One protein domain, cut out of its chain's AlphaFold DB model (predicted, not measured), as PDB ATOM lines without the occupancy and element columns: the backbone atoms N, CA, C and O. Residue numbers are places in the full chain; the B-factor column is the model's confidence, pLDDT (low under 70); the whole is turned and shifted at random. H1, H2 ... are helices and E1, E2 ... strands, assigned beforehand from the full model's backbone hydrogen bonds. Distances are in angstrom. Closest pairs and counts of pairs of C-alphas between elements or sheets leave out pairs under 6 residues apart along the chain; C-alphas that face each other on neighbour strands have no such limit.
ATOM      1  N   GLU A 209      26.599   1.183 -56.206       88.06
ATOM      2  CA  GLU A 209      27.893   1.301 -56.874       88.06
ATOM      3  C   GLU A 209      28.837   2.167 -56.029       88.06
ATOM      4  O   GLU A 209      28.475   3.275 -55.634       88.06
ATOM      5  N   LEU A 210      30.044   1.663 -55.759       90.56
ATOM      6  CA  LEU A 210      31.090   2.321 -54.969       90.56
ATOM      7  C   LEU A 210      32.258   2.695 -55.875       90.56
ATOM      8  O   LEU A 210      32.892   1.813 -56.448       90.56
ATOM      9  N   THR A 211      32.580   3.978 -55.997       90.69
ATOM     10  CA  THR A 211      33.697   4.426 -56.835       90.69
ATOM     11  C   THR A 211      34.570   5.437 -56.093       90.69
ATOM     12  O   THR A 211      34.097   6.532 -55.818       90.69
ATOM     13  N   PRO A 212      35.844   5.131 -55.805       91.31
ATOM     14  CA  PRO A 212      36.531   3.871 -56.084       91.31
ATOM     15  C   PRO A 212      36.294   2.807 -54.990       91.31
ATOM     16  O   PRO A 212      36.202   3.126 -53.809       91.31
ATOM     17  N   GLU A 213      36.296   1.517 -55.355       84.94
ATOM     18  CA  GLU A 213      36.310   0.394 -54.386       84.94
ATOM     19  C   GLU A 213      37.668   0.250 -53.664       84.94
ATOM     20  O   GLU A 213      37.802  -0.415 -52.635       84.94
ATOM     21  N   THR A 214      38.724   0.849 -54.219       87.00
ATOM     22  CA  THR A 214      40.063   0.907 -53.627       87.00
ATOM     23  C   THR A 214      40.659   2.280 -53.870       87.00
ATOM     24  O   THR A 214      40.750   2.723 -55.012       87.00
ATOM     25  N   MET A 215      41.133   2.927 -52.814       89.94
ATOM     26  CA  MET A 215      41.773   4.234 -52.893       89.94
ATOM     27  C   MET A 215      43.187   4.186 -52.327       89.94
ATOM     28  O   MET A 215      43.537   3.321 -51.519       89.94
ATOM     29  N   ARG A 216      44.025   5.122 -52.762       88.88
ATOM     30  CA  ARG A 216      45.394   5.249 -52.273       88.88
ATOM     31  C   ARG A 216      45.479   6.448 -51.335       88.88
ATOM     32  O   ARG A 216      45.101   7.548 -51.718       88.88
ATOM     33  N   ALA A 217      45.972   6.222 -50.122       90.19
ATOM     34  CA  ALA A 217      46.256   7.291 -49.178       90.19
ATOM     35  C   ALA A 217      47.442   8.133 -49.672       90.19
ATOM     36  O   ALA A 217      48.371   7.564 -50.253       90.19
ATOM     37  N   PRO A 218      47.454   9.452 -49.433       88.19
ATOM     38  CA  PRO A 218      48.594  10.310 -49.729       88.19
ATOM     39  C   PRO A 218      49.841   9.838 -48.975       88.19
ATOM     40  O   PRO A 218      49.750   9.147 -47.956       88.19
ATOM     41  N   ALA A 219      51.014  10.212 -49.481       82.00
ATOM     42  CA  ALA A 219      52.270   9.904 -48.818       82.00
ATOM     43  C   ALA A 219      52.317  10.506 -47.397       82.00
ATOM     44  O   ALA A 219      51.694  11.533 -47.105       82.00
ATOM     45  N   ASP A 220      53.022   9.823 -46.491       74.00
ATOM     46  CA  ASP A 220      53.074  10.185 -45.066       74.00
ATOM     47  C   ASP A 220      53.763  11.551 -44.836       74.00
ATOM     48  O   ASP A 220      53.482  12.216 -43.842       74.00
ATOM     49  N   ASP A 221      54.619  11.986 -45.762       76.88
ATOM     50  CA  ASP A 221      55.376  13.243 -45.723       76.88
ATOM     51  C   ASP A 221      54.617  14.457 -46.286       76.88
ATOM     52  O   ASP A 221      55.073  15.593 -46.151       76.88
ATOM     53  N   LEU A 222      53.430  14.251 -46.865       77.38
ATOM     54  CA  LEU A 222      52.597  15.343 -47.355       77.38
ATOM     55  C   LEU A 222      51.812  15.982 -46.195       77.38
ATOM     56  O   LEU A 222      50.926  15.355 -45.606       77.38
ATOM     57  N   ALA A 223      52.129  17.238 -45.873       69.19
ATOM     58  CA  ALA A 223      51.573  17.938 -44.710       69.19
ATOM     59  C   ALA A 223      50.063  18.237 -44.823       69.19
ATOM     60  O   ALA A 223      49.354  18.115 -43.828       69.19
ATOM     61  N   ALA A 224      49.566  18.578 -46.018       73.12
ATOM     62  CA  ALA A 224      48.163  18.931 -46.261       73.12
ATOM     63  C   ALA A 224      47.659  18.310 -47.580       73.12
ATOM     64  O   ALA A 224      47.691  18.965 -48.620       73.12
ATOM     65  N   PRO A 225      47.276  17.021 -47.578       80.50
ATOM     66  CA  PRO A 225      46.757  16.356 -48.768       80.50
ATOM     67  C   PRO A 225      45.299  16.731 -49.057       80.50
ATOM     68  O   PRO A 225      44.503  16.891 -48.131       80.50
ATOM     69  N   GLU A 226      44.934  16.756 -50.339       83.12
ATOM     70  CA  GLU A 226      43.529  16.822 -50.758       83.12
ATOM     71  C   GLU A 226      42.733  15.618 -50.210       83.12
ATOM     72  O   GLU A 226      43.264  14.495 -50.184       83.12
ATOM     73  N   PRO A 227      41.473  15.806 -49.768       83.88
ATOM     74  CA  PRO A 227      40.634  14.717 -49.280       83.88
ATOM     75  C   PRO A 227      40.436  13.626 -50.335       83.88
ATOM     76  O   PRO A 227      40.305  13.895 -51.525       83.88
ATOM     77  N   GLY A 228      40.379  12.370 -49.897       88.25
ATOM     78  CA  GLY A 228      40.028  11.271 -50.791       88.25
ATOM     79  C   GLY A 228      38.524  11.249 -51.035       88.25
ATOM     80  O   GLY A 228      37.775  11.183 -50.067       88.25
ATOM     81  N   GLU A 229      38.072  11.269 -52.286       94.12
ATOM     82  CA  GLU A 229      36.639  11.234 -52.607       94.12
ATOM     83  C   GLU A 229      36.168   9.828 -52.993       94.12
ATOM     84  O   GLU A 229      36.815   9.122 -53.770       94.12
ATOM     85  N   ILE A 230      35.022   9.430 -52.444       95.31
ATOM     86  CA  ILE A 230      34.333   8.173 -52.730       95.31
ATOM     87  C   ILE A 230      32.892   8.503 -53.106       95.31
ATOM     88  O   ILE A 230      32.148   9.077 -52.316       95.31
ATOM     89  N   THR A 231      32.479   8.118 -54.303       94.94
ATOM     90  CA  THR A 231      31.105   8.243 -54.785       94.94
ATOM     91  C   THR A 231      30.342   6.950 -54.522       94.94
ATOM     92  O   THR A 231      30.796   5.870 -54.899       94.94
ATOM     93  N   LEU A 232      29.165   7.060 -53.909       94.31
ATOM     94  CA  LEU A 232      28.201   5.975 -53.759       94.31
ATOM     95  C   LEU A 232      26.961   6.306 -54.579       94.31
ATOM     96  O   LEU A 232      26.368   7.366 -54.383       94.31
ATOM     97  N   LYS A 233      26.543   5.409 -55.471       93.56
ATOM     98  CA  LYS A 233      25.379   5.611 -56.340       93.56
ATOM     99  C   LYS A 233      24.416   4.433 -56.247       93.56
ATOM    100  O   LYS A 233      24.805   3.296 -56.474       93.56
ATOM    101  N   GLY A 234      23.149   4.706 -55.949       91.44
ATOM    102  CA  GLY A 234      22.097   3.693 -55.877       91.44
ATOM    103  C   GLY A 234      21.873   3.066 -57.251       91.44
ATOM    104  O   GLY A 234      21.381   3.725 -58.168       91.44
ATOM    105  N   ALA A 235      22.254   1.802 -57.400       87.44
ATOM    106  CA  ALA A 235      22.122   1.028 -58.629       87.44
ATOM    107  C   ALA A 235      20.729   0.391 -58.771       87.44
ATOM    108  O   ALA A 235      20.296   0.113 -59.887       87.44
ATOM    109  N   ASP A 236      20.002   0.214 -57.662       86.44
ATOM    110  CA  ASP A 236      18.637  -0.329 -57.643       86.44
ATOM    111  C   ASP A 236      17.535   0.749 -57.574       86.44
ATOM    112  O   ASP A 236      16.363   0.435 -57.364       86.44
ATOM    113  N   ALA A 237      17.914   2.016 -57.780       83.88
ATOM    114  CA  ALA A 237      17.054   3.199 -57.693       83.88
ATOM    115  C   ALA A 237      16.419   3.456 -56.308       83.88
ATOM    116  O   ALA A 237      15.506   4.280 -56.198       83.88
ATOM    117  N   THR A 238      16.916   2.821 -55.244       88.56
ATOM    118  CA  THR A 238      16.546   3.150 -53.863       88.56
ATOM    119  C   THR A 238      17.410   4.306 -53.360       88.56
ATOM    120  O   THR A 238      18.638   4.237 -53.379       88.56
ATOM    121  N   ALA A 239      16.782   5.391 -52.904       91.38
ATOM    122  CA  ALA A 239      17.501   6.466 -52.224       91.38
ATOM    123  C   ALA A 239      17.900   6.020 -50.809       91.38
ATOM    124  O   ALA A 239      17.101   5.413 -50.098       91.38
ATOM    125  N   PHE A 240      19.118   6.349 -50.391       95.12
ATOM    126  CA  PHE A 240      19.694   5.948 -49.105       95.12
ATOM    127  C   PHE A 240      20.446   7.116 -48.469       95.12
ATOM    128  O   PHE A 240      20.621   8.163 -49.096       95.12
ATOM    129  N   ARG A 241      20.868   6.957 -47.220       95.44
ATOM    130  CA  ARG A 241      21.695   7.888 -46.450       95.44
ATOM    131  C   ARG A 241      23.013   7.223 -46.096       95.44
ATOM    132  O   ARG A 241      23.042   6.039 -45.761       95.44
ATOM    133  N   ILE A 242      24.086   8.005 -46.078       95.06
ATOM    134  CA  ILE A 242      25.316   7.617 -45.387       95.06
ATOM    135  C   ILE A 242      25.126   7.927 -43.905       95.06
ATOM    136  O   ILE A 242      24.958   9.087 -43.529       95.06
ATOM    137  N   ILE A 243      25.119   6.892 -43.067       93.81
ATOM    138  CA  ILE A 243      24.883   7.029 -41.623       93.81
ATOM    139  C   ILE A 243      26.182   7.071 -40.816       93.81
ATOM    140  O   ILE A 243      26.174   7.506 -39.667       93.81
ATOM    141  N   GLY A 244      27.304   6.677 -41.419       92.69
ATOM    142  CA  GLY A 244      28.618   6.818 -40.805       92.69
ATOM    143  C   GLY A 244      29.717   6.088 -41.561       92.69
ATOM    144  O   GLY A 244      29.508   5.570 -42.660       92.69
ATOM    145  N   SER A 245      30.890   6.035 -40.940       95.12
ATOM    146  CA  SER A 245      32.001   5.206 -41.386       95.12
ATOM    147  C   SER A 245      32.697   4.543 -40.201       95.12
ATOM    148  O   SER A 245      32.730   5.111 -39.107       95.12
ATOM    149  N   ASP A 246      33.292   3.377 -40.433       93.06
ATOM    150  CA  ASP A 246      34.158   2.688 -39.477       93.06
ATOM    151  C   ASP A 246      35.520   2.352 -40.123       93.06
ATOM    152  O   ASP A 246      35.565   1.656 -41.140       93.06
ATOM    153  N   PRO A 247      36.645   2.867 -39.598       93.94
ATOM    154  CA  PRO A 247      36.717   3.865 -38.531       93.94
ATOM    155  C   PRO A 247      36.106   5.208 -38.963       93.94
ATOM    156  O   PRO A 247      35.870   5.450 -40.149       93.94
ATOM    157  N   ALA A 248      35.841   6.098 -38.001       94.88
ATOM    158  CA  ALA A 248      35.221   7.415 -38.215       94.88
ATOM    159  C   ALA A 248      36.182   8.430 -38.878       94.88
ATOM    160  O   ALA A 248      36.471   9.506 -38.349       94.88
ATOM    161  N   ILE A 249      36.721   8.047 -40.031       93.69
ATOM    162  CA  ILE A 249      37.728   8.765 -40.817       93.69
ATOM    163  C   ILE A 249      37.140   9.356 -42.099       93.69
ATOM    164  O   ILE A 249      37.875   9.967 -42.867       93.69
ATOM    165  N   ALA A 250      35.852   9.149 -42.372       93.56
ATOM    166  CA  ALA A 250      35.202   9.642 -43.573       93.56
ATOM    167  C   ALA A 250      33.849  10.276 -43.250       93.56
ATOM    168  O   ALA A 250      33.158   9.875 -42.313       93.56
ATOM    169  N   THR A 251      33.475  11.282 -44.032       92.44
ATOM    170  CA  THR A 251      32.244  12.051 -43.816       92.44
ATOM    171  C   THR A 251      31.552  12.279 -45.149       92.44
ATOM    172  O   THR A 251      32.211  12.593 -46.137       92.44
ATOM    173  N   ALA A 252      30.234  12.105 -45.193       89.44
ATOM    174  CA  ALA A 252      29.453  12.402 -46.386       89.44
ATOM    175  C   ALA A 252      29.200  13.906 -46.525       89.44
ATOM    176  O   ALA A 252      28.961  14.592 -45.531       89.44
ATOM    177  N   ASP A 253      29.187  14.392 -47.763       84.94
ATOM    178  CA  ASP A 253      28.865  15.787 -48.093       84.94
ATOM    179  C   ASP A 253      27.419  16.149 -47.758       84.94
ATOM    180  O   ASP A 253      27.084  17.306 -47.506       84.94
ATOM    181  N   ASN A 254      26.551  15.141 -47.771       80.25
ATOM    182  CA  ASN A 254      25.173  15.243 -47.345       80.25
ATOM    183  C   ASN A 254      24.763  13.955 -46.613       80.25
ATOM    184  O   ASN A 254      25.271  12.874 -46.895       80.25
ATOM    185  N   ASN A 255      23.839  14.075 -45.664       79.44
ATOM    186  CA  ASN A 255      23.252  12.953 -44.921       79.44
ATOM    187  C   ASN A 255      21.749  12.784 -45.220       79.44
ATOM    188  O   ASN A 255      21.036  12.060 -44.518       79.44
ATOM    189  N   ALA A 256      21.255  13.478 -46.250       89.31
ATOM    190  CA  ALA A 256      19.882  13.369 -46.719       89.31
ATOM    191  C   ALA A 256      19.681  12.046 -47.472       89.31
ATOM    192  O   ALA A 256      20.632  11.429 -47.931       89.31
ATOM    193  N   SER A 257      18.437  11.582 -47.609       93.25
ATOM    194  CA  SER A 257      18.180  10.413 -48.462       93.25
ATOM    195  C   SER A 257      18.324  10.830 -49.927       93.25
ATOM    196  O   SER A 257      17.607  11.724 -50.379       93.25
ATOM    197  N   ALA A 258      19.261  10.220 -50.651       92.69
ATOM    198  CA  ALA A 258      19.580  10.543 -52.039       92.69
ATOM    199  C   ALA A 258      20.053   9.301 -52.813       92.69
ATOM    200  O   ALA A 258      20.443   8.294 -52.227       92.69
ATOM    201  N   LEU A 259      20.021   9.377 -54.147       92.44
ATOM    202  CA  LEU A 259      20.534   8.324 -55.036       92.44
ATOM    203  C   LEU A 259      22.051   8.392 -55.233       92.44
ATOM    204  O   LEU A 259      22.634   7.480 -55.814       92.44
ATOM    205  N   THR A 260      22.695   9.486 -54.834       93.44
ATOM    206  CA  THR A 260      24.136   9.672 -55.003       93.44
ATOM    207  C   THR A 260      24.700  10.446 -53.826       93.44
ATOM    208  O   THR A 260      24.131  11.458 -53.414       93.44
ATOM    209  N   HIS A 261      25.824   9.960 -53.314       95.44
ATOM    210  CA  HIS A 261      26.565  10.534 -52.202       95.44
ATOM    211  C   HIS A 261      28.035  10.639 -52.558       95.44
ATOM    212  O   HIS A 261      28.589   9.709 -53.138       95.44
ATOM    213  N   THR A 262      28.662  11.730 -52.137       95.44
ATOM    214  CA  THR A 262      30.119  11.850 -52.095       95.44
ATOM    215  C   THR A 262      30.548  11.782 -50.637       95.44
ATOM    216  O   THR A 262      30.025  12.509 -49.791       95.44
ATOM    217  N   VAL A 263      31.470  10.874 -50.337       95.75
ATOM    218  CA  VAL A 263      32.084  10.669 -49.027       95.75
ATOM    219  C   VAL A 263      33.547  11.070 -49.125       95.75
ATOM    220  O   VAL A 263      34.279  10.555 -49.970       95.75
ATOM    221  N   ARG A 264      33.977  11.986 -48.257       94.94
ATOM    222  CA  ARG A 264      35.355  12.474 -48.190       94.94
ATOM    223  C   ARG A 264      36.104  11.840 -47.030       94.94
ATOM    224  O   ARG A 264      35.639  11.874 -45.891       94.94
ATOM    225  N   VAL A 265      37.273  11.284 -47.325       95.06
ATOM    226  CA  VAL A 265      38.193  10.696 -46.349       95.06
ATOM    227  C   VAL A 265      39.114  11.774 -45.795       95.06
ATOM    228  O   VAL A 265      39.807  12.468 -46.540       95.06
ATOM    229  N   ASP A 266      39.140  11.878 -44.472       93.00
ATOM    230  CA  ASP A 266      40.042  12.722 -43.703       93.00
ATOM    231  C   ASP A 266      41.351  11.963 -43.458       93.00
ATOM    232  O   ASP A 266      41.446  11.052 -42.629       93.00
ATOM    233  N   TRP A 267      42.384  12.338 -44.210       92.19
ATOM    234  CA  TRP A 267      43.688  11.687 -44.139       92.19
ATOM    235  C   TRP A 267      44.418  11.917 -42.816       92.19
ATOM    236  O   TRP A 267      45.249  11.089 -42.439       92.19
ATOM    237  N   THR A 268      44.096  12.988 -42.088       90.06
ATOM    238  CA  THR A 268      44.645  13.238 -40.749       90.06
ATOM    239  C   THR A 268      44.047  12.239 -39.768       90.06
ATOM    240  O   THR A 268      44.787  11.475 -39.149       90.06
ATOM    241  N   LYS A 269      42.714  12.117 -39.739       92.19
ATOM    242  CA  LYS A 269      42.035  11.099 -38.920       92.19
ATOM    243  C   LYS A 269      42.427   9.679 -39.312       92.19
ATOM    244  O   LYS A 269      42.554   8.824 -38.444       92.19
ATOM    245  N   TRP A 270      42.654   9.409 -40.597       93.62
ATOM    246  CA  TRP A 270      43.160   8.112 -41.059       93.62
ATOM    247  C   TRP A 270      44.560   7.802 -40.505       93.62
ATOM    248  O   TRP A 270      44.807   6.678 -40.053       93.62
ATOM    249  N   ARG A 271      45.476   8.783 -40.487       90.12
ATOM    250  CA  ARG A 271      46.806   8.635 -39.864       90.12
ATOM    251  C   ARG A 271      46.687   8.389 -38.358       90.12
ATOM    252  O   ARG A 271      47.333   7.461 -37.861       90.12
ATOM    253  N   ASP A 272      45.831   9.147 -37.673       90.62
ATOM    254  CA  ASP A 272      45.582   9.037 -36.227       90.62
ATOM    255  C   ASP A 272      44.930   7.700 -35.850       90.62
ATOM    256  O   ASP A 272      45.303   7.071 -34.858       90.62
ATOM    257  N   ALA A 273      44.046   7.182 -36.708       91.44
ATOM    258  CA  ALA A 273      43.442   5.852 -36.605       91.44
ATOM    259  C   ALA A 273      44.426   4.703 -36.914       91.44
ATOM    260  O   ALA A 273      44.015   3.564 -37.134       91.44
ATOM    261  N   LYS A 274      45.736   4.980 -36.924       91.75
ATOM    262  CA  LYS A 274      46.821   4.029 -37.207       91.75
ATOM    263  C   LYS A 274      46.770   3.433 -38.616       91.75
ATOM    264  O   LYS A 274      47.207   2.302 -38.817       91.75
ATOM    265  N   ARG A 275      46.343   4.227 -39.603       91.62
ATOM    266  CA  ARG A 275      46.409   3.900 -41.040       91.62
ATOM    267  C   ARG A 275      45.660   2.605 -41.382       91.62
ATOM    268  O   ARG A 275      46.261   1.674 -41.928       91.62
ATOM    269  N   PRO A 276      44.361   2.521 -41.051       92.44
ATOM    270  CA  PRO A 276      43.553   1.343 -41.326       92.44
ATOM    271  C   PRO A 276      43.545   1.067 -42.832       92.44
ATOM    272  O   PRO A 276      43.374   1.973 -43.650       92.44
ATOM    273  N   SER A 277      43.738  -0.192 -43.215       91.12
ATOM    274  CA  SER A 277      43.675  -0.600 -44.621       91.12
ATOM    275  C   SER A 277      42.244  -0.737 -45.132       91.12
ATOM    276  O   SER A 277      42.041  -0.869 -46.332       91.12
ATOM    277  N   LYS A 278      41.245  -0.699 -44.247       92.19
ATOM    278  CA  LYS A 278      39.827  -0.826 -44.582       92.19
ATOM    279  C   LYS A 278      39.057   0.370 -44.047       92.19
ATOM    280  O   LYS A 278      39.290   0.794 -42.917       92.19
ATOM    281  N   LEU A 279      38.145   0.870 -44.866       94.38
ATOM    282  CA  LEU A 279      37.139   1.853 -44.507       94.38
ATOM    283  C   LEU A 279      35.773   1.263 -44.830       94.38
ATOM    284  O   LEU A 279      35.458   1.040 -45.998       94.38
ATOM    285  N   SER A 280      34.975   1.020 -43.804       92.62
ATOM    286  CA  SER A 280      33.572   0.669 -43.952       92.62
ATOM    287  C   SER A 280      32.733   1.938 -44.029       92.62
ATOM    288  O   SER A 280      32.830   2.806 -43.168       92.62
ATOM    289  N   ILE A 281      31.906   2.058 -45.058       93.81
ATOM    290  CA  ILE A 281      30.881   3.088 -45.199       93.81
ATOM    291  C   ILE A 281      29.556   2.442 -44.829       93.81
ATOM    292  O   ILE A 281      29.163   1.436 -45.418       93.81
ATOM    293  N   ILE A 282      28.882   3.017 -43.842       93.19
ATOM    294  CA  ILE A 282      27.644   2.483 -43.289       93.19
ATOM    295  C   ILE A 282      26.487   3.272 -43.893       93.19
ATOM    296  O   ILE A 282      26.505   4.510 -43.904       93.19
ATOM    297  N   THR A 283      25.474   2.570 -44.393       93.44
ATOM    298  CA  THR A 283      24.289   3.178 -45.008       93.44
ATOM    299  C   THR A 283      22.999   2.641 -44.391       93.44
ATOM    300  O   THR A 283      22.993   1.587 -43.760       93.44
ATOM    301  N   ASP A 284      21.892   3.358 -44.570       92.81
ATOM    302  CA  ASP A 284      20.553   2.859 -44.219       92.81
ATOM    303  C   ASP A 284      19.890   2.053 -45.355       92.81
ATOM    304  O   ASP A 284      18.709   1.704 -45.267       92.81
ATOM    305  N   HIS A 285      20.633   1.734 -46.422       91.62
ATOM    306  CA  HIS A 285      20.105   0.976 -47.544       91.62
ATOM    307  C   HIS A 285      19.760  -0.459 -47.111       91.62
ATOM    308  O   HIS A 285      20.642  -1.197 -46.660       91.62
ATOM    309  N   PRO A 286      18.516  -0.929 -47.319       84.12
ATOM    310  CA  PRO A 286      18.025  -2.185 -46.740       84.12
ATOM    311  C   PRO A 286      18.771  -3.437 -47.225       84.12
ATOM    312  O   PRO A 286      18.716  -4.477 -46.575       84.12
ATOM    313  N   LYS A 287      19.457  -3.353 -48.371       85.94
ATOM    314  CA  LYS A 287      20.244  -4.450 -48.966       85.94
ATOM    315  C   LYS A 287      21.754  -4.194 -48.953       85.94
ATOM    316  O   LYS A 287      22.522  -4.978 -49.504       85.94
ATOM    317  N   THR A 288      22.182  -3.058 -48.406       86.50
ATOM    318  CA  THR A 288      23.589  -2.633 -48.389       86.50
ATOM    319  C   THR A 288      23.875  -1.803 -47.135       86.50
ATOM    320  O   THR A 288      24.195  -0.622 -47.228       86.50
ATOM    321  N   PRO A 289      23.733  -2.393 -45.937       86.44
ATOM    322  CA  PRO A 289      23.945  -1.659 -44.690       86.44
ATOM    323  C   PRO A 289      25.406  -1.226 -44.505       86.44
ATOM    324  O   PRO A 289      25.682  -0.243 -43.824       86.44
ATOM    325  N   GLU A 290      26.347  -1.932 -45.134       87.75
ATOM    326  CA  GLU A 290      27.776  -1.666 -45.039       87.75
ATOM    327  C   GLU A 290      28.465  -1.940 -46.380       87.75
ATOM    328  O   GLU A 290      28.113  -2.874 -47.106       87.75
ATOM    329  N   MET A 291      29.460  -1.121 -46.711       87.31
ATOM    330  CA  MET A 291      30.298  -1.260 -47.900       87.31
ATOM    331  C   MET A 291      31.750  -0.996 -47.547       87.31
ATOM    332  O   MET A 291      32.034  -0.105 -46.758       87.31
ATOM    333  N   GLN A 292      32.682  -1.726 -48.155       89.81
ATOM    334  CA  GLN A 292      34.101  -1.608 -47.822       89.81
ATOM    335  C   GLN A 292      34.891  -0.961 -48.958       89.81
ATOM    336  O   GLN A 292      34.851  -1.424 -50.096       89.81
ATOM    337  N   VAL A 293      35.668   0.065 -48.613       92.56
ATOM    338  CA  VAL A 293      36.728   0.643 -49.442       92.56
ATOM    339  C   VAL A 293      38.075   0.192 -48.889       92.56
ATOM    340  O   VAL A 293      38.365   0.333 -47.699       92.56
ATOM    341  N   LEU A 294      38.929  -0.344 -49.758       90.56
ATOM    342  CA  LEU A 294      40.306  -0.682 -49.398       90.56
ATOM    343  C   LEU A 294      41.190   0.567 -49.523       90.56
ATOM    344  O   LEU A 294      41.295   1.149 -50.601       90.56
ATOM    345  N   ILE A 295      41.876   0.952 -48.448       93.12
ATOM    346  CA  ILE A 295      42.853   2.045 -48.448       93.12
ATOM    347  C   ILE A 295      44.264   1.455 -48.526       93.12
ATOM    348  O   ILE A 295      44.722   0.751 -47.624       93.12
ATOM    349  N   ARG A 296      44.986   1.755 -49.610       88.44
ATOM    350  CA  ARG A 296      46.393   1.363 -49.789       88.44
ATOM    351  C   ARG A 296      47.321   2.518 -49.424       88.44
ATOM    352  O   ARG A 296      47.072   3.653 -49.814       88.44
ATOM    353  N   ARG A 297      48.416   2.232 -48.718       83.94
ATOM    354  CA  ARG A 297      49.437   3.239 -48.383       83.94
ATOM    355  C   ARG A 297      50.217   3.646 -49.635       83.94
ATOM    356  O   ARG A 297      50.559   2.782 -50.442       83.94
ATOM    357  N   SER A 298      50.522   4.933 -49.772       76.38
ATOM    358  CA  SER A 298      51.538   5.388 -50.726       76.38
ATOM    359  C   SER A 298      52.946   5.169 -50.165       76.38
ATOM    360  O   SER A 298      53.133   5.259 -48.949       76.38
TER     361      SER A 298
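Overview. This is residues 209 to 298 of the 719 residues of the protein "DUF1573 domain-containing protein" of Planctomycetes bacterium (UniProt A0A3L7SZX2). Two curled sheets of four strands, E2 E8 E7 E4 and E1 E3 E6 E5, stand face to face as a sandwich drawn out along its strands, with the short helix H1 and the long loop from E2 to E3 at one end. It is nearly closed: E1 runs on into E2 along one edge, and E4 and E5 come side by side along the other. The printed part has 90 residues with eight named strands and one named helix, in the order E1 to E6, H1, E7, E8, and its class is mostly strand, with strands holding 44 of the 50 residues in named elements; the sheet E1 E3 E6 E5 is antiparallel, the other mixed. It is compact, with a radius of gyration of the C-alphas of 12.9 A and spans of 41 by 19 by 18 A.

Arrangement. Start at E8, residues 288 to 296, in a hairpin with antiparallel E7, residues 278 to 285; N 281 and O 291 are 2.8 A apart. E4, residues 242 to 246, is antiparallel to E7, with N 246 and O 280 at 2.8 A. E2, residues 214 to 216, is parallel to E8; look for N 215 and O 294 at 2.8 A. In the facing sheet, E3, residues 228 to 234, is antiparallel to E1, residues 209 to 211, with N 211 and O 231 at 2.8 A, and to E6, residues 260 to 265, with N 263 and O 230 at 2.8 A. E5, residues 250 to 252, forms a hairpin with E6; N 251 and O 264 are 2.9 A apart. The closest C-alphas of E4 and E5, Ile 242 and Ala 252, are 6.4 A apart. H1, residues 267 to 272, is on neither sheet, only just for E1 E3 E6 E5, with 4 pairs of C-alphas within 10 A; each of its O i to N i+4 pairs is within hydrogen-bond range.

Along the chain. Find C-alpha 209 at (27.893, 1.301, -56.874), where E1 begins. E8 runs 23.2 A from (23.589, -2.633, -48.389) to C-alpha 296 at (46.393, 1.363, -49.789). E3 measures 20.1 A, E7 20.0 A and E6 16.5 A.

Size, cuts and confidence. The C-alphas farthest apart, Asp 221 and Ala 237, are 41.4 A apart. The printed part has no cut, and the link from E2 to E3 is long, with 11 residues. Residue 223 is under pLDDT 70.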